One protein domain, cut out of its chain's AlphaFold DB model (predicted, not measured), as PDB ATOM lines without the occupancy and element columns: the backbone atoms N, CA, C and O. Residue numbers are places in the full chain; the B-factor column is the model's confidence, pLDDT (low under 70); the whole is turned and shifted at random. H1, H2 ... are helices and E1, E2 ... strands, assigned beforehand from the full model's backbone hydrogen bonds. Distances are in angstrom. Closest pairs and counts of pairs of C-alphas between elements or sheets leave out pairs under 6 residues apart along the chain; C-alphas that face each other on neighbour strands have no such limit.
ATOM      1  N   ARG A   4       0.766   3.557  26.034       94.50
ATOM      2  CA  ARG A   4       1.043   3.036  27.382       94.50
ATOM      3  C   ARG A   4       1.172   1.512  27.396       94.50
ATOM      4  O   ARG A   4       2.133   0.980  27.931       94.50
ATOM      5  N   VAL A   5       0.260   0.813  26.723       95.38
ATOM      6  CA  VAL A   5       0.324  -0.649  26.573       95.38
ATOM      7  C   VAL A   5       1.583  -1.057  25.801       95.38
ATOM      8  O   VAL A   5       2.305  -1.954  26.227       95.38
ATOM      9  N   SER A   6       1.905  -0.364  24.705       95.31
ATOM     10  CA  SER A   6       3.133  -0.628  23.946       95.31
ATOM     11  C   SER A   6       4.392  -0.465  24.803       95.31
ATOM     12  O   SER A   6       5.281  -1.314  24.714       95.31
ATOM     13  N   ALA A   7       4.441   0.570  25.652       95.38
ATOM     14  CA  ALA A   7       5.542   0.832  26.577       95.38
ATOM     15  C   ALA A   7       5.746  -0.316  27.577       95.38
ATOM     16  O   ALA A   7       6.871  -0.735  27.807       95.38
ATOM     17  N   THR A   8       4.662  -0.913  28.081       95.62
ATOM     18  CA  THR A   8       4.764  -2.077  28.984       95.62
ATOM     19  C   THR A   8       5.243  -3.350  28.290       95.62
ATOM     20  O   THR A   8       5.914  -4.175  28.901       95.62
ATOM     21  N   MET A   9       4.868  -3.541  27.024       95.31
ATOM     22  CA  MET A   9       5.101  -4.801  26.321       95.31
ATOM     23  C   MET A   9       6.458  -4.817  25.619       95.31
ATOM     24  O   MET A   9       7.273  -5.697  25.869       95.31
ATOM     25  N   THR A  10       6.689  -3.865  24.714       95.25
ATOM     26  CA  THR A  10       7.877  -3.850  23.837       95.25
ATOM     27  C   THR A  10       8.762  -2.635  24.054       95.25
ATOM     28  O   THR A  10       9.948  -2.699  23.755       95.25
ATOM     29  N   ASN A  11       8.172  -1.533  24.524       95.88
ATOM     30  CA  ASN A  11       8.768  -0.206  24.589       95.88
ATOM     31  C   ASN A  11       9.600   0.180  23.356       95.88
ATOM     32  O   ASN A  11      10.692   0.731  23.467       95.88
ATOM     33  N   ALA A  12       9.096  -0.145  22.161       95.75
ATOM     34  CA  ALA A  12       9.786   0.193  20.926       95.75
ATOM     35  C   ALA A  12      10.020   1.718  20.840       95.75
ATOM     36  O   ALA A  12       9.087   2.481  21.093       95.75
ATOM     37  N   PRO A  13      11.217   2.187  20.438       94.81
ATOM     38  CA  PRO A  13      11.539   3.617  20.390       94.81
ATOM     39  C   PRO A  13      10.828   4.354  19.247       94.81
ATOM     40  O   PRO A  13      10.790   5.586  19.231       94.81
ATOM     41  N   ILE A  14      10.282   3.608  18.282       96.44
ATOM     42  CA  ILE A  14       9.598   4.125  17.101       96.44
ATOM     43  C   ILE A  14       8.249   3.424  16.961       96.44
ATOM     44  O   ILE A  14       8.174   2.200  17.081       96.44
ATOM     45  N   VAL A  15       7.191   4.183  16.666       96.44
ATOM     46  CA  VAL A  15       5.854   3.633  16.398       96.44
ATOM     47  C   VAL A  15       5.315   4.149  15.073       96.44
ATOM     48  O   VAL A  15       5.414   5.333  14.767       96.44
ATOM     49  N   LEU A  16       4.705   3.246  14.308       96.62
ATOM     50  CA  LEU A  16       3.992   3.547  13.074       96.62
ATOM     51  C   LEU A  16       2.494   3.723  13.349       96.62
ATOM     52  O   LEU A  16       1.861   2.851  13.949       96.62
ATOM     53  N   THR A  17       1.912   4.816  12.863       95.69
ATOM     54  CA  THR A  17       0.458   4.940  12.711       95.69
ATOM     55  C   THR A  17       0.043   4.426  11.335       95.69
ATOM     56  O   THR A  17       0.616   4.815  10.321       95.69
ATOM     57  N   LEU A  18      -0.939   3.526  11.278       94.81
ATOM     58  CA  LEU A  18      -1.418   2.954  10.020       94.81
ATOM     59  C   LEU A  18      -2.925   2.691  10.098       94.81
ATOM     60  O   LEU A  18      -3.395   2.043  11.034       94.81
ATOM     61  N   GLY A  19      -3.666   3.218   9.124       93.88
ATOM     62  CA  GLY A  19      -5.088   2.932   8.923       93.88
ATOM     63  C   GLY A  19      -5.323   1.484   8.487       93.88
ATOM     64  O   GLY A  19      -4.444   0.863   7.893       93.88
ATOM     65  N   CYS A  20      -6.503   0.937   8.776       94.75
ATOM     66  CA  CYS A  20      -6.851  -0.447   8.428       94.75
ATOM     67  C   CYS A  20      -7.038  -0.681   6.918       94.75
ATOM     68  O   CYS A  20      -6.951  -1.817   6.461       94.75
ATOM     69  N   ASP A  21      -7.282   0.382   6.162       92.38
ATOM     70  CA  ASP A  21      -7.447   0.428   4.710       92.38
ATOM     71  C   ASP A  21      -6.162   0.851   3.976       92.38
ATOM     72  O   ASP A  21      -6.140   0.939   2.748       92.38
ATOM     73  N   ILE A  22      -5.076   1.093   4.717       91.94
ATOM     74  CA  ILE A  22      -3.802   1.559   4.177       91.94
ATOM     75  C   ILE A  22      -2.761   0.447   4.271       91.94
ATOM     76  O   ILE A  22      -2.549  -0.149   5.326       91.94
ATOM     77  N   PHE A  23      -2.036   0.220   3.180       91.69
ATOM     78  CA  PHE A  23      -0.887  -0.680   3.144       91.69
ATOM     79  C   PHE A  23       0.338   0.022   2.553       91.69
ATOM     80  O   PHE A  23       0.228   1.010   1.825       91.69
ATOM     81  N   SER A  24       1.527  -0.484   2.890       93.25
ATOM     82  CA  SER A  24       2.775  -0.019   2.284       93.25
ATOM     83  C   SER A  24       2.952  -0.659   0.913       93.25
ATOM     84  O   SER A  24       2.880  -1.879   0.785       93.25
ATOM     85  N   ASN A  25       3.226   0.157  -0.101       92.56
ATOM     86  CA  ASN A  25       3.561  -0.301  -1.448       92.56
ATOM     87  C   ASN A  25       5.073  -0.500  -1.662       92.56
ATOM     88  O   ASN A  25       5.466  -1.087  -2.665       92.56
ATOM     89  N   ASP A  26       5.911  -0.038  -0.730       94.94
ATOM     90  CA  ASP A  26       7.363  -0.240  -0.743       94.94
ATOM     91  C   ASP A  26       7.787  -1.015   0.521       94.94
ATOM     92  O   ASP A  26       7.601  -0.507   1.638       94.94
ATOM     93  N   PRO A  27       8.366  -2.228   0.395       95.25
ATOM     94  CA  PRO A  27       8.865  -2.982   1.545       95.25
ATOM     95  C   PRO A  27      10.053  -2.300   2.245       95.25
ATOM     96  O   PRO A  27      10.346  -2.622   3.395       95.25
ATOM     97  N   GLN A  28      10.723  -1.343   1.598       97.56
ATOM     98  CA  GLN A  28      11.817  -0.566   2.184       97.56
ATOM     99  C   GLN A  28      11.334   0.630   3.012       97.56
ATOM    100  O   GLN A  28      12.156   1.304   3.631       97.56
ATOM    101  N   THR A  29      10.024   0.896   3.072       96.44
ATOM    102  CA  THR A  29       9.458   2.030   3.826       96.44
ATOM    103  C   THR A  29       9.988   2.128   5.265       96.44
ATOM    104  O   THR A  29      10.416   3.219   5.650       96.44
ATOM    105  N   PRO A  30      10.066   1.034   6.056       96.56
ATOM    106  CA  PRO A  30      10.640   1.101   7.399       96.56
ATOM    107  C   PRO A  30      12.112   1.526   7.395       96.56
ATOM    108  O   PRO A  30      12.498   2.373   8.190       96.56
ATOM    109  N   LEU A  31      12.927   0.999   6.474       97.69
ATOM    110  CA  LEU A  31      14.346   1.362   6.360       97.69
ATOM    111  C   LEU A  31      14.514   2.844   6.007       97.69
ATOM    112  O   LEU A  31      15.310   3.532   6.638       97.69
ATOM    113  N   ARG A  32      13.713   3.357   5.065       97.75
ATOM    114  CA  ARG A  32      13.713   4.782   4.695       97.75
ATOM    115  C   ARG A  32      13.336   5.674   5.876       97.75
ATOM    116  O   ARG A  32      13.979   6.693   6.091       97.75
ATOM    117  N   ALA A  33      12.333   5.283   6.664       97.50
ATOM    118  CA  ALA A  33      11.953   6.014   7.871       97.50
ATOM    119  C   ALA A  33      13.095   6.035   8.901       97.50
ATOM    120  O   ALA A  33      13.388   7.075   9.490       97.50
ATOM    121  N   LEU A  34      13.770   4.895   9.087       97.19
ATOM    122  CA  LEU A  34      14.907   4.775   9.997       97.19
ATOM    123  C   LEU A  34      16.095   5.640   9.571       97.19
ATOM    124  O   LEU A  34      16.748   6.191  10.453       97.19
ATOM    125  N   CYS A  35      16.342   5.821   8.267       97.06
ATOM    126  CA  CYS A  35      17.383   6.734   7.792       97.06
ATOM    127  C   CYS A  35      17.207   8.145   8.366       97.06
ATOM    128  O   CYS A  35      18.175   8.711   8.841       97.06
ATOM    129  N   TYR A  36      15.990   8.687   8.410       95.94
ATOM    130  CA  TYR A  36      15.751  10.003   9.017       95.94
ATOM    131  C   TYR A  36      15.767   9.965  10.549       95.94
ATOM    132  O   TYR A  36      16.284  10.867  11.202       95.94
ATOM    133  N   LEU A  37      15.165   8.934  11.149       95.94
ATOM    134  CA  LEU A  37      14.967   8.884  12.599       95.94
ATOM    135  C   LEU A  37      16.244   8.553  13.377       95.94
ATOM    136  O   LEU A  37      16.319   8.920  14.553       95.94
ATOM    137  N   LEU A  38      17.205   7.870  12.754       94.31
ATOM    138  CA  LEU A  38      18.451   7.422  13.380       94.31
ATOM    139  C   LEU A  38      19.694   8.185  12.904       94.31
ATOM    140  O   LEU A  38      20.771   7.937  13.441       94.31
ATOM    141  N   ASP A  39      19.573   9.085  11.927       95.56
ATOM    142  CA  ASP A  39      20.700   9.896  11.464       95.56
ATOM    143  C   ASP A  39      21.142  10.894  12.557       95.56
ATOM    144  O   ASP A  39      20.344  11.743  12.968       95.56
ATOM    145  N   PRO A  40      22.404  10.826  13.033       93.19
ATOM    146  CA  PRO A  40      22.944  11.764  14.017       93.19
ATOM    147  C   PRO A  40      22.991  13.224  13.545       93.19
ATOM    148  O   PRO A  40      23.104  14.121  14.380       93.19
ATOM    149  N   HIS A  41      22.946  13.469  12.232       95.12
ATOM    150  CA  HIS A  41      22.957  14.809  11.641       95.12
ATOM    151  C   HIS A  41      21.557  15.406  11.454       95.12
ATOM    152  O   HIS A  41      21.443  16.604  11.186       95.12
ATOM    153  N   MET A  42      20.498  14.609  11.611       92.88
ATOM    154  CA  MET A  42      19.124  15.109  11.573       92.88
ATOM    155  C   MET A  42      18.789  15.925  12.822       92.88
ATOM    156  O   MET A  42      19.392  15.753  13.882       92.88
ATOM    157  N   ASP A  43      17.785  16.804  12.711       90.00
ATOM    158  CA  ASP A  43      17.345  17.622  13.844       90.00
ATOM    159  C   ASP A  43      16.999  16.713  15.047       90.00
ATOM    160  O   ASP A  43      16.131  15.834  14.937       90.00
ATOM    161  N   PRO A  44      17.630  16.898  16.223       88.81
ATOM    162  CA  PRO A  44      17.306  16.117  17.416       88.81
ATOM    163  C   PRO A  44      15.841  16.286  17.850       88.81
ATOM    164  O   PRO A  44      15.299  15.420  18.538       88.81
ATOM    165  N   ARG A  45      15.173  17.357  17.409       89.75
ATOM    166  CA  ARG A  45      13.756  17.647  17.659       89.75
ATOM    167  C   ARG A  45      12.812  16.968  16.666       89.75
ATOM    168  O   ARG A  45      11.601  17.102  16.833       89.75
ATOM    169  N   LEU A  46      13.324  16.245  15.662       93.38
ATOM    170  CA  LEU A  46      12.497  15.478  14.729       93.38
ATOM    171  C   LEU A  46      11.592  14.519  15.513       93.38
ATOM    172  O   LEU A  46      12.063  13.575  16.152       93.38
ATOM    173  N   ALA A  47      10.289  14.783  15.472       94.56
ATOM    174  CA  ALA A  47       9.293  14.012  16.206       94.56
ATOM    175  C   ALA A  47       8.787  12.815  15.394       94.56
ATOM    176  O   ALA A  47       8.570  11.738  15.955       94.56
ATOM    177  N   PHE A  48       8.604  12.993  14.084       96.00
ATOM    178  CA  PHE A  48       8.100  11.956  13.193       96.00
ATOM    179  C   PHE A  48       8.489  12.187  11.735       96.00
ATOM    180  O   PHE A  48       8.863  13.289  11.349       96.00
ATOM    181  N   VAL A  49       8.354  11.132  10.932       96.50
ATOM    182  CA  VAL A  49       8.481  11.150   9.470       96.50
ATOM    183  C   VAL A  49       7.131  10.767   8.879       96.50
ATOM    184  O   VAL A  49       6.596   9.701   9.199       96.50
ATOM    185  N   GLN A  50       6.574  11.626   8.028       95.94
ATOM    186  CA  GLN A  50       5.287  11.409   7.368       95.94
ATOM    187  C   GLN A  50       5.510  10.959   5.925       95.94
ATOM    188  O   GLN A  50       6.169  11.648   5.153       95.94
ATOM    189  N   PHE A  51       4.927   9.822   5.546       94.81
ATOM    190  CA  PHE A  51       4.926   9.383   4.150       94.81
ATOM    191  C   PHE A  51       3.682   9.906   3.413       94.81
ATOM    192  O   PHE A  51       2.602   9.951   4.017       94.81
ATOM    193  N   PRO A  52       3.804  10.249   2.115       91.75
ATOM    194  CA  PRO A  52       2.697  10.761   1.306       91.75
ATOM    195  C   PRO A  52       1.599   9.712   1.153       91.75
ATOM    196  O   PRO A  52       1.900   8.526   1.027       91.75
ATOM    197  N   GLN A  53       0.335  10.129   1.139       91.19
ATOM    198  CA  GLN A  53      -0.814   9.238   0.978       91.19
ATOM    199  C   GLN A  53      -1.318   9.238  -0.468       91.19
ATOM    200  O   GLN A  53      -1.515  10.291  -1.066       91.19
ATOM    201  N   TYR A  54      -1.557   8.039  -1.003       90.94
ATOM    202  CA  TYR A  54      -2.126   7.821  -2.331       90.94
ATOM    203  C   TYR A  54      -3.340   6.906  -2.221       90.94
ATOM    204  O   TYR A  54      -3.284   5.894  -1.518       90.94
ATOM    205  N   PHE A  55      -4.413   7.268  -2.919       91.44
ATOM    206  CA  PHE A  55      -5.653   6.500  -2.963       91.44
ATOM    207  C   PHE A  55      -5.718   5.647  -4.232       91.44
ATOM    208  O   PHE A  55      -5.220   6.030  -5.291       91.44
ATOM    209  N   HIS A  56      -6.337   4.474  -4.118       89.62
ATOM    210  CA  HIS A  56      -6.535   3.541  -5.225       89.62
ATOM    211  C   HIS A  56      -7.991   3.564  -5.705       89.62
ATOM    212  O   HIS A  56      -8.888   3.945  -4.958       89.62
ATOM    213  N   GLY A  57      -8.235   3.128  -6.945       91.62
ATOM    214  CA  GLY A  57      -9.596   3.011  -7.491       91.62
ATOM    215  C   GLY A  57     -10.248   4.339  -7.894       91.62
ATOM    216  O   GLY A  57     -11.466   4.407  -8.016       91.62
ATOM    217  N   LEU A  58      -9.449   5.389  -8.100       92.62
ATOM    218  CA  LEU A  58      -9.934   6.696  -8.536       92.62
ATOM    219  C   LEU A  58     -10.454   6.637  -9.980       92.62
ATOM    220  O   LEU A  58      -9.837   6.015 -10.849       92.62
ATOM    221  N   ASN A  59     -11.577   7.313 -10.245       93.12
ATOM    222  CA  ASN A  59     -12.018   7.541 -11.620       93.12
ATOM    223  C   ASN A  59     -11.047   8.502 -12.324       93.12
ATOM    224  O   ASN A  59     -10.514   9.414 -11.695       93.12
ATOM    225  N   LYS A  60     -10.871   8.346 -13.641       93.31
ATOM    226  CA  LYS A  60     -10.005   9.201 -14.469       93.31
ATOM    227  C   LYS A  60     -10.359  10.682 -14.371       93.31
ATOM    228  O   LYS A  60      -9.461  11.513 -14.402       93.31
ATOM    229  N   ASP A  61     -11.648  10.989 -14.253       95.00
ATOM    230  CA  ASP A  61     -12.126  12.371 -14.204       95.00
ATOM    231  C   ASP A  61     -12.002  12.992 -12.807       95.00
ATOM    232  O   ASP A  61     -12.068  14.211 -12.691       95.00
ATOM    233  N   ASP A  62     -11.873  12.163 -11.759       93.06
ATOM    234  CA  ASP A  62     -11.813  12.545 -10.338       93.06
ATOM    235  C   ASP A  62     -12.676  13.772  -9.973       93.06
ATOM    236  O   ASP A  62     -12.228  14.707  -9.313       93.06
ATOM    237  N   ILE A  63     -13.943  13.786 -10.409       95.00
ATOM    238  CA  ILE A  63     -14.838  14.949 -10.246       95.00
ATOM    239  C   ILE A  63     -15.096  15.328  -8.779       95.00
ATOM    240  O   ILE A  63     -15.580  16.421  -8.496       95.00
ATOM    241  N   TYR A  64     -14.781  14.425  -7.848       94.19
ATOM    242  CA  TYR A  64     -14.897  14.630  -6.407       94.19
ATOM    243  C   TYR A  64     -13.577  15.045  -5.745       94.19
ATOM    244  O   TYR A  64     -13.551  15.203  -4.526       94.19
ATOM    245  N   ALA A  65     -12.488  15.192  -6.508       93.81
ATOM    246  CA  ALA A  65     -11.144  15.464  -5.998       93.81
ATOM    247  C   ALA A  65     -10.713  14.480  -4.888       93.81
ATOM    248  O   ALA A  65     -10.084  14.859  -3.894       93.81
ATOM    249  N   SER A  66     -11.076  13.205  -5.049       94.25
ATOM    250  CA  SER A  66     -10.864  12.138  -4.064       94.25
ATOM    251  C   SER A  66      -9.399  11.736  -3.928       94.25
ATOM    252  O   SER A  66      -9.035  11.111  -2.935       94.25
ATOM    253  N   GLU A  67      -8.534  12.122  -4.872       92.62
ATOM    254  CA  GLU A  67      -7.092  11.948  -4.691       92.62
ATOM    255  C   GLU A  67      -6.537  12.820  -3.552       92.62
ATOM    256  O   GLU A  67      -5.487  12.506  -2.992       92.62
ATOM    257  N   LEU A  68      -7.237  13.910  -3.196       93.25
ATOM    258  CA  LEU A  68      -6.857  14.821  -2.112       93.25
ATOM    259  C   LEU A  68      -5.387  15.288  -2.231       93.25
ATOM    260  O   LEU A  68      -4.648  15.374  -1.251       93.25
ATOM    261  N   LYS A  69      -4.960  15.620  -3.459       92.50
ATOM    262  CA  LYS A  69      -3.575  16.027  -3.779       92.50
ATOM    263  C   LYS A  69      -3.071  17.179  -2.922       92.50
ATOM    264  O   LYS A  69      -1.913  17.171  -2.518       92.50
ATOM    265  N   TYR A  70      -3.926  18.170  -2.661       92.44
ATOM    266  CA  TYR A  70      -3.529  19.364  -1.922       92.44
ATOM    267  C   TYR A  70      -2.958  19.018  -0.536       92.44
ATOM    268  O   TYR A  70      -1.768  19.251  -0.344       92.44
ATOM    269  N   PRO A  71      -3.709  18.395   0.396       91.44
ATOM    270  CA  PRO A  71      -3.172  18.080   1.721       91.44
ATOM    271  C   PRO A  71      -2.044  17.036   1.696       91.44
ATOM    272  O   PRO A  71      -1.077  17.165   2.447       91.44
ATOM    273  N   PHE A  72      -2.131  16.009   0.842       91.50
ATOM    274  CA  PHE A  72      -1.230  14.849   0.933       91.50
ATOM    275  C   PHE A  72       0.032  14.922   0.071       91.50
ATOM    276  O   PHE A  72       0.981  14.189   0.346       91.50
ATOM    277  N   GLN A  73       0.050  15.763  -0.964       90.44
ATOM    278  CA  GLN A  73       1.161  15.837  -1.921       90.44
ATOM    279  C   GLN A  73       1.686  17.264  -2.114       90.44
ATOM    280  O   GLN A  73       2.878  17.441  -2.321       90.44
ATOM    281  N   ILE A  74       0.842  18.296  -2.055       92.06
ATOM    282  CA  ILE A  74       1.294  19.673  -2.318       92.06
ATOM    283  C   ILE A  74       1.699  20.356  -1.010       92.06
ATOM    284  O   ILE A  74       2.859  20.717  -0.830       92.06
ATOM    285  N   ASP A  75       0.754  20.484  -0.081       92.56
ATOM    286  CA  ASP A  75       0.934  21.186   1.191       92.56
ATOM    287  C   ASP A  75       1.984  20.498   2.067       92.56
ATOM    288  O   ASP A  75       2.930  21.135   2.519       92.56
ATOM    289  N   SER A  76       1.898  19.171   2.204       91.94
ATOM    290  CA  SER A  76       2.867  18.382   2.977       91.94
ATOM    291  C   SER A  76       4.311  18.575   2.490       91.94
ATOM    292  O   SER A  76       5.210  18.757   3.306       91.94
ATOM    293  N   HIS A  77       4.542  18.582   1.171       90.81
ATOM    294  CA  HIS A  77       5.878  18.802   0.607       90.81
ATOM    295  C   HIS A  77       6.354  20.250   0.775       90.81
ATOM    296  O   HIS A  77       7.530  20.478   1.051       90.81
ATOM    297  N   GLY A  78       5.459  21.233   0.629       92.62
ATOM    298  CA  GLY A  78       5.797  22.639   0.860       92.62
ATOM    299  C   GLY A  78       6.156  22.920   2.322       92.62
ATOM    300  O   GLY A  78       7.150  23.592   2.601       92.62
ATOM    301  N   MET A  79       5.386  22.360   3.256       94.06
ATOM    302  CA  MET A  79       5.587  22.535   4.694       94.06
ATOM    303  C   MET A  79       6.851  21.847   5.215       94.06
ATOM    304  O   MET A  79       7.434  22.330   6.186       94.06
ATOM    305  N   ASP A  80       7.318  20.783   4.555       91.69
ATOM    306  CA  ASP A  80       8.580  20.109   4.887       91.69
ATOM    307  C   ASP A  80       9.798  21.043   4.768       91.69
ATOM    308  O   ASP A  80      10.705  20.997   5.595       91.69
ATOM    309  N   GLY A  81       9.773  21.987   3.820       90.00
ATOM    310  CA  GLY A  81      10.802  23.028   3.691       90.00
ATOM    311  C   GLY A  81      10.735  24.135   4.754       90.00
ATOM    312  O   GLY A  81      11.606  25.003   4.784       90.00
ATOM    313  N   LEU A  82       9.701  24.132   5.602       90.81
ATOM    314  CA  LEU A  82       9.472  25.132   6.641       90.81
ATOM    315  C   LEU A  82       9.531  24.509   8.043       90.81
ATOM    316  O   LEU A  82      10.507  24.707   8.762       90.81
ATOM    317  N   TRP A  83       8.445  23.870   8.481       87.38
ATOM    318  CA  TRP A  83       8.242  23.404   9.866       87.38
ATOM    319  C   TRP A  83       7.944  21.896   9.934       87.38
ATOM    320  O   TRP A  83       7.712  21.360  11.018       87.38
ATOM    321  N   GLY A  84       7.963  21.211   8.790       91.88
ATOM    322  CA  GLY A  84       7.562  19.817   8.648       91.88
ATOM    323  C   GLY A  84       6.088  19.661   8.242       91.88
ATOM    324  O   GLY A  84       5.271  20.556   8.487       91.88
ATOM    325  N   PRO A  85       5.720  18.524   7.627       93.44
ATOM    326  CA  PRO A  85       4.339  18.213   7.273       93.44
ATOM    327  C   PRO A  85       3.474  17.983   8.520       93.44
ATOM    328  O   PRO A  85       3.940  17.504   9.554       93.44
ATOM    329  N   VAL A  86       2.173  18.255   8.405       91.44
ATOM    330  CA  VAL A  86       1.197  17.914   9.450       91.44
ATOM    331  C   VAL A  86       0.979  16.400   9.480       91.44
ATOM    332  O   VAL A  86       0.910  15.741   8.442       91.44
ATOM    333  N   HIS A  87       0.829  15.828  10.676       93.19
ATOM    334  CA  HIS A  87       0.425  14.432  10.790       93.19
ATOM    335  C   HIS A  87      -1.048  14.249  10.399       93.19
ATOM    336  O   HIS A  87      -1.945  14.706  11.105       93.19
ATOM    337  N   MET A  88      -1.297  13.502   9.322       90.62
ATOM    338  CA  MET A  88      -2.642  13.285   8.768       90.62
ATOM    339  C   MET A  88      -3.312  11.979   9.248       90.62
ATOM    340  O   MET A  88      -4.143  11.397   8.556       90.62
ATOM    341  N   GLY A  89      -2.935  11.471  10.424       91.69
ATOM    342  CA  GLY A  89      -3.589  10.330  11.086       91.69
ATOM    343  C   GLY A  89      -3.074   8.932  10.711       91.69
ATOM    344  O   GLY A  89      -3.320   7.975  11.443       91.69
ATOM    345  N   THR A  90      -2.316   8.787   9.622       94.25
ATOM    346  CA  THR A  90      -1.744   7.508   9.162       94.25
ATOM    347  C   THR A  90      -0.377   7.723   8.512       94.25
ATOM    348  O   THR A  90      -0.011   8.855   8.199       94.25
ATOM    349  N   ARG A  91       0.381   6.645   8.292       95.19
ATOM    350  CA  ARG A  91       1.679   6.614   7.591       95.19
ATOM    351  C   ARG A  91       2.771   7.474   8.243       95.19
ATOM    352  O   ARG A  91       3.718   7.882   7.568       95.19
ATOM    353  N   GLY A  92       2.639   7.749   9.540       96.25
ATOM    354  CA  GLY A  92       3.616   8.498  10.323       96.25
ATOM    355  C   GLY A  92       4.458   7.568  11.191       96.25
ATOM    356  O   GLY A  92       3.905   6.790  11.970       96.25
ATOM    357  N   PHE A  93       5.782   7.658  11.080       97.62
ATOM    358  CA  PHE A  93       6.722   6.996  11.988       97.62
ATOM    359  C   PHE A  93       7.175   7.988  13.056       97.62
ATOM    360  O   PHE A  93       7.878   8.942  12.739       97.62
ATOM    361  N   PHE A  94       6.793   7.762  14.308       97.00
ATOM    362  CA  PHE A  94       7.048   8.662  15.434       97.00
ATOM    363  C   PHE A  94       8.173   8.153  16.323       97.00
ATOM    364  O   PHE A  94       8.191   6.966  16.646       97.00
ATOM    365  N   ARG A  95       9.028   9.052  16.823       95.31
ATOM    366  CA  ARG A  95       9.849   8.777  18.011       95.31
ATOM    367  C   ARG A  95       8.932   8.714  19.229       95.31
ATOM    368  O   ARG A  95       8.233   9.683  19.521       95.31
ATOM    369  N   CYS A  96       8.969   7.623  19.992       93.94
ATOM    370  CA  CYS A  96       8.141   7.467  21.194       93.94
ATOM    371  C   CYS A  96       8.343   8.598  22.204       93.94
ATOM    372  O   CYS A  96       7.380   9.056  22.816       93.94
ATOM    373  N   ARG A  97       9.573   9.115  22.321       92.50
ATOM    374  CA  ARG A  97       9.895  10.263  23.178       92.50
ATOM    375  C   ARG A  97       9.037  11.498  22.878       92.50
ATOM    376  O   ARG A  97       8.734  12.233  23.816       92.50
ATOM    377  N   ALA A  98       8.604  11.715  21.635       93.88
ATOM    378  CA  ALA A  98       7.795  12.875  21.254       93.88
ATOM    379  C   ALA A  98       6.421  12.924  21.951       93.88
ATOM    380  O   ALA A  98       5.791  13.976  21.994       93.88
ATOM    381  N   PHE A  99       5.964  11.813  22.536       93.69
ATOM    382  CA  PHE A  99       4.713  11.757  23.297       93.69
ATOM    383  C   PHE A  99       4.873  12.087  24.788       93.69
ATOM    384  O   PHE A  99       3.884  12.119  25.514       93.69
ATOM    385  N   PHE A 100       6.095  12.360  25.250       93.31
ATOM    386  CA  PHE A 100       6.408  12.664  26.651       93.31
ATOM    387  C   PHE A 100       6.736  14.153  26.846       93.31
ATOM    388  O   PHE A 100       7.738  14.511  27.462       93.31
ATOM    389  N   GLY A 101       5.928  15.045  26.273       91.12
ATOM    390  CA  GLY A 101       6.139  16.497  26.323       91.12
ATOM    391  C   GLY A 101       6.823  17.069  25.079       91.12
ATOM    392  O   GLY A 101       7.060  16.363  24.100       91.12
ATOM    393  N   GLY A 102       7.100  18.373  25.108       87.69
ATOM    394  CA  GLY A 102       7.635  19.101  23.960       87.69
ATOM    395  C   GLY A 102       9.112  18.802  23.672       87.69
ATOM    396  O   GLY A 102       9.807  18.184  24.480       87.69
ATOM    397  N   PRO A 103       9.646  19.308  22.546       83.69
ATOM    398  CA  PRO A 103      11.046  19.098  22.162       83.69
ATOM    399  C   PRO A 103      12.047  19.641  23.195       83.69
ATOM    400  O   PRO A 103      13.170  19.158  23.273       83.69
ATOM    401  N   PHE A 104      11.633  20.617  24.011       87.06
ATOM    402  CA  PHE A 104      12.456  21.237  25.056       87.06
ATOM    403  C   PHE A 104      11.994  20.904  26.481       87.06
ATOM    404  O   PHE A 104      12.586  21.388  27.442       87.06
ATOM    405  N   SER A 105      10.934  20.106  26.642       89.81
ATOM    406  CA  SER A 105      10.368  19.769  27.950       89.81
ATOM    407  C   SER A 105      10.040  18.281  28.035       89.81
ATOM    408  O   SER A 105       9.242  17.744  27.269       89.81
ATOM    409  N   PHE A 106      10.678  17.580  28.973       90.69
ATOM    410  CA  PHE A 106      10.347  16.188  29.266       90.69
ATOM    411  C   PHE A 106       9.305  16.111  30.371       90.69
ATOM    412  O   PHE A 106       9.540  16.568  31.486       90.69
ATOM    413  N   ALA A 107       8.169  15.505  30.052       92.81
ATOM    414  CA  ALA A 107       7.181  15.066  31.018       92.81
ATOM    415  C   ALA A 107       7.451  13.592  31.330       92.81
ATOM    416  O   ALA A 107       7.010  12.699  30.603       92.81
ATOM    417  N   ALA A 108       8.224  13.346  32.388       91.12
ATOM    418  CA  ALA A 108       8.497  11.992  32.845       91.12
ATOM    419  C   ALA A 108       7.185  11.296  33.262       91.12
ATOM    420  O   ALA A 108       6.351  11.926  33.920       91.12
ATOM    421  N   PRO A 109       6.977  10.019  32.896       91.31
ATOM    422  CA  PRO A 109       5.817   9.276  33.367       91.31
ATOM    423  C   PRO A 109       5.925   8.993  34.866       91.31
ATOM    424  O   PRO A 109       7.017   8.770  35.386       91.31
ATOM    425  N   GLU A 110       4.779   8.930  35.546       90.25
ATOM    426  CA  GLU A 110       4.710   8.580  36.973       90.25
ATOM    427  C   GLU A 110       5.300   7.195  37.258       90.25
ATOM    428  O   GLU A 110       5.977   6.998  38.264       90.25
ATOM    429  N   ASN A 111       5.063   6.236  36.356       92.06
ATOM    430  CA  ASN A 111       5.676   4.917  36.408       92.06
ATOM    431  C   ASN A 111       6.957   4.896  35.546       92.06
ATOM    432  O   ASN A 111       6.847   4.991  34.319       92.06
ATOM    433  N   PRO A 112       8.152   4.696  36.139       92.62
ATOM    434  CA  PRO A 112       9.413   4.608  35.401       92.62
ATOM    435  C   PRO A 112       9.466   3.473  34.370       92.62
ATOM    436  O   PRO A 112      10.180   3.601  33.376       92.62
ATOM    437  N   GLU A 113       8.697   2.394  34.557       92.00
ATOM    438  CA  GLU A 113       8.587   1.294  33.581       92.00
ATOM    439  C   GLU A 113       7.906   1.733  32.270       92.00
ATOM    440  O   GLU A 113       7.997   1.040  31.262       92.00
ATOM    441  N   LEU A 114       7.243   2.897  32.261       93.56
ATOM    442  CA  LEU A 114       6.644   3.501  31.066       93.56
ATOM    443  C   LEU A 114       7.541   4.564  30.419       93.56
ATOM    444  O   LEU A 114       7.113   5.208  29.461       93.56
ATOM    445  N   SER A 115       8.745   4.802  30.951       94.75
ATOM    446  CA  SER A 115       9.688   5.762  30.372       94.75
ATOM    447  C   SER A 115      10.072   5.345  28.949       94.75
ATOM    448  O   SER A 115      10.325   4.160  28.733       94.75
ATOM    449  N   PRO A 116      10.195   6.275  27.981       92.88
ATOM    450  CA  PRO A 116      10.653   5.938  26.631       92.88
ATOM    451  C   PRO A 116      12.070   5.337  26.602       92.88
ATOM    452  O   PRO A 116      12.413   4.662  25.638       92.88
ATOM    453  N   ASP A 117      12.863   5.546  27.658       92.31
ATOM    454  CA  ASP A 117      14.227   5.017  27.791       92.31
ATOM    455  C   ASP A 117      14.287   3.699  28.589       92.31
ATOM    456  O   ASP A 117      15.357   3.113  28.766       92.31
ATOM    457  N   HIS A 118      13.151   3.221  29.109       94.81
ATOM    458  CA  HIS A 118      13.095   1.946  29.818       94.81
ATOM    459  C   HIS A 118      13.337   0.782  28.846       94.81
ATOM    460  O   HIS A 118      12.754   0.727  27.769       94.81
ATOM    461  N   VAL A 119      14.162  -0.192  29.221       94.12
ATOM    462  CA  VAL A 119      14.376  -1.399  28.412       94.12
ATOM    463  C   VAL A 119      13.640  -2.565  29.072       94.12
ATOM    464  O   VAL A 119      14.091  -3.030  30.125       94.12
ATOM    465  N   PRO A 120      12.528  -3.059  28.487       92.31
ATOM    466  CA  PRO A 120      11.806  -4.197  29.038       92.31
ATOM    467  C   PRO A 120      12.708  -5.429  29.114       92.31
ATOM    468  O   PRO A 120      13.297  -5.854  28.121       92.31
ATOM    469  N   ASN A 121      12.803  -6.025  30.301       93.69
ATOM    470  CA  ASN A 121      13.641  -7.201  30.562       93.69
ATOM    471  C   ASN A 121      12.831  -8.488  30.806       93.69
ATOM    472  O   ASN A 121      13.408  -9.558  31.000       93.69
ATOM    473  N   LYS A 122      11.496  -8.397  30.793       95.06
ATOM    474  CA  LYS A 122      10.576  -9.523  30.981       95.06
ATOM    475  C   LYS A 122       9.945  -9.930  29.646       95.06
ATOM    476  O   LYS A 122       9.693  -9.072  28.801       95.06
ATOM    477  N   PRO A 123       9.612 -11.218  29.449       96.00
ATOM    478  CA  PRO A 123       8.862 -11.648  28.276       96.00
ATOM    479  C   PRO A 123       7.502 -10.948  28.179       96.00
ATOM    480  O   PRO A 123       6.787 -10.826  29.176       96.00
ATOM    481  N   ILE A 124       7.093 -10.605  26.955       95.12
ATOM    482  CA  ILE A 124       5.815  -9.928  26.652       95.12
ATOM    483  C   ILE A 124       4.592 -10.701  27.186       95.12
ATOM    484  O   ILE A 124       3.555 -10.116  27.481       95.12
ATOM    485  N   ARG A 125       4.704 -12.030  27.315       95.62
ATOM    486  CA  ARG A 125       3.636 -12.920  27.808       95.62
ATOM    487  C   ARG A 125       3.711 -13.214  29.312       95.62
ATOM    488  O   ARG A 125       2.953 -14.051  29.794       95.62
ATOM    489  N   SER A 126       4.634 -12.590  30.043       97.56
ATOM    490  CA  SER A 126       4.736 -12.763  31.496       97.56
ATOM    491  C   SER A 126       3.507 -12.192  32.208       97.56
ATOM    492  O   SER A 126       2.876 -11.245  31.731       97.56
ATOM    493  N   LYS A 127       3.156 -12.774  33.359       97.50
ATOM    494  CA  LYS A 127       1.982 -12.350  34.134       97.50
ATOM    495  C   LYS A 127       2.121 -10.896  34.583       97.50
ATOM    496  O   LYS A 127       1.141 -10.158  34.572       97.50
ATOM    497  N   GLU A 128       3.337 -10.489  34.925       96.12
ATOM    498  CA  GLU A 128       3.688  -9.137  35.343       96.12
ATOM    499  C   GLU A 128       3.447  -8.132  34.208       96.12
ATOM    500  O   GLU A 128       2.729  -7.155  34.413       96.12
ATOM    501  N   VAL A 129       3.976  -8.398  33.003       96.31
ATOM    502  CA  VAL A 129       3.794  -7.513  31.838       96.31
ATOM    503  C   VAL A 129       2.324  -7.427  31.443       96.31
ATOM    504  O   VAL A 129       1.820  -6.331  31.225       96.31
ATOM    505  N   LEU A 130       1.608  -8.554  31.398       96.88
ATOM    506  CA  LEU A 130       0.184  -8.563  31.046       96.88
ATOM    507  C   LEU A 130      -0.680  -7.838  32.089       96.88
ATOM    508  O   LEU A 130      -1.606  -7.118  31.718       96.88
ATOM    509  N   SER A 131      -0.366  -7.994  33.378       96.44
ATOM    510  CA  SER A 131      -1.057  -7.288  34.463       96.44
ATOM    511  C   SER A 131      -0.847  -5.778  34.365       96.44
ATOM    512  O   SER A 131      -1.807  -5.017  34.479       96.44
ATOM    513  N   LEU A 132       0.390  -5.338  34.118       95.44
ATOM    514  CA  LEU A 132       0.697  -3.920  33.958       95.44
ATOM    515  C   LEU A 132       0.063  -3.349  32.683       95.44
ATOM    516  O   LEU A 132      -0.564  -2.294  32.729       95.44
ATOM    517  N   ALA A 133       0.162  -4.069  31.564       95.81
ATOM    518  CA  ALA A 133      -0.472  -3.716  30.297       95.81
ATOM    519  C   ALA A 133      -1.984  -3.504  30.461       95.81
ATOM    520  O   ALA A 133      -2.529  -2.535  29.936       95.81
ATOM    521  N   TYR A 134      -2.651  -4.379  31.222       95.62
ATOM    522  CA  TYR A 134      -4.069  -4.249  31.551       95.62
ATOM    523  C   TYR A 134      -4.354  -3.003  32.399       95.62
ATOM    524  O   TYR A 134      -5.269  -2.245  32.084       95.62
ATOM    525  N   GLN A 135      -3.540  -2.743  33.426       95.19
ATOM    526  CA  GLN A 135      -3.686  -1.568  34.290       95.19
ATOM    527  C   GLN A 135      -3.564  -0.247  33.514       95.19
ATOM    528  O   GLN A 135      -4.285   0.705  33.802       95.19
ATOM    529  N   VAL A 136      -2.673  -0.177  32.519       94.50
ATOM    530  CA  VAL A 136      -2.420   1.057  31.756       94.50
ATOM    531  C   VAL A 136      -3.259   1.189  30.478       94.50
ATOM    532  O   VAL A 136      -3.085   2.156  29.732       94.50
ATOM    533  N   ALA A 137      -4.139   0.225  30.193       93.06
ATOM    534  CA  ALA A 137      -4.961   0.196  28.981       93.06
ATOM    535  C   ALA A 137      -6.167   1.155  29.004       93.06
ATOM    536  O   ALA A 137      -6.778   1.335  27.947       93.06
TER     537      ALA A 137
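AT A GLANCE: This is residues 4 to 137 of the 138 residues of an uncharacterized protein of Camellia sinensis (UniProt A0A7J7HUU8). Little regular structure: a small antiparallel sheet, E1 E3 E2, with H2 over one face, lies between H3 and the pair H1 and H5. Under half of the 134 printed residues, class mixed, are in named elements. The whole is loose, radius of gyration of the C-alphas 18.0 A, spanning 56 by 32 by 25 A.

IN THESE COORDINATES: H1 is residues 4-9, E1 14-17, H2 29-38, E2 48-50, H3 69-80, 15.5 A long, E3 92-95, H4 96-99 and H5 127-135. C-alpha 4 is at (1.043, 3.036, 27.382), C-alpha 135 at (-3.686, -1.568, 34.290).

HOW THE PARTS SIT: N 15 and O 94 of E1 and E3, 3.0 A, and N 49 and O 93 of E2 and E3, 2.9 A, are within hydrogen-bond range. H2 is on the sheet, height 9.0 A; H4 only grazes it. H1 and H5 touch, C-alphas 5 and 133 closest at 4.9 A. H1 and H5 have every O i to N i+4 pair within range, H2 5 of 6, H3 5 of 8.

THE WHOLE: The printed part has no cut; the link H4 to H5 is long.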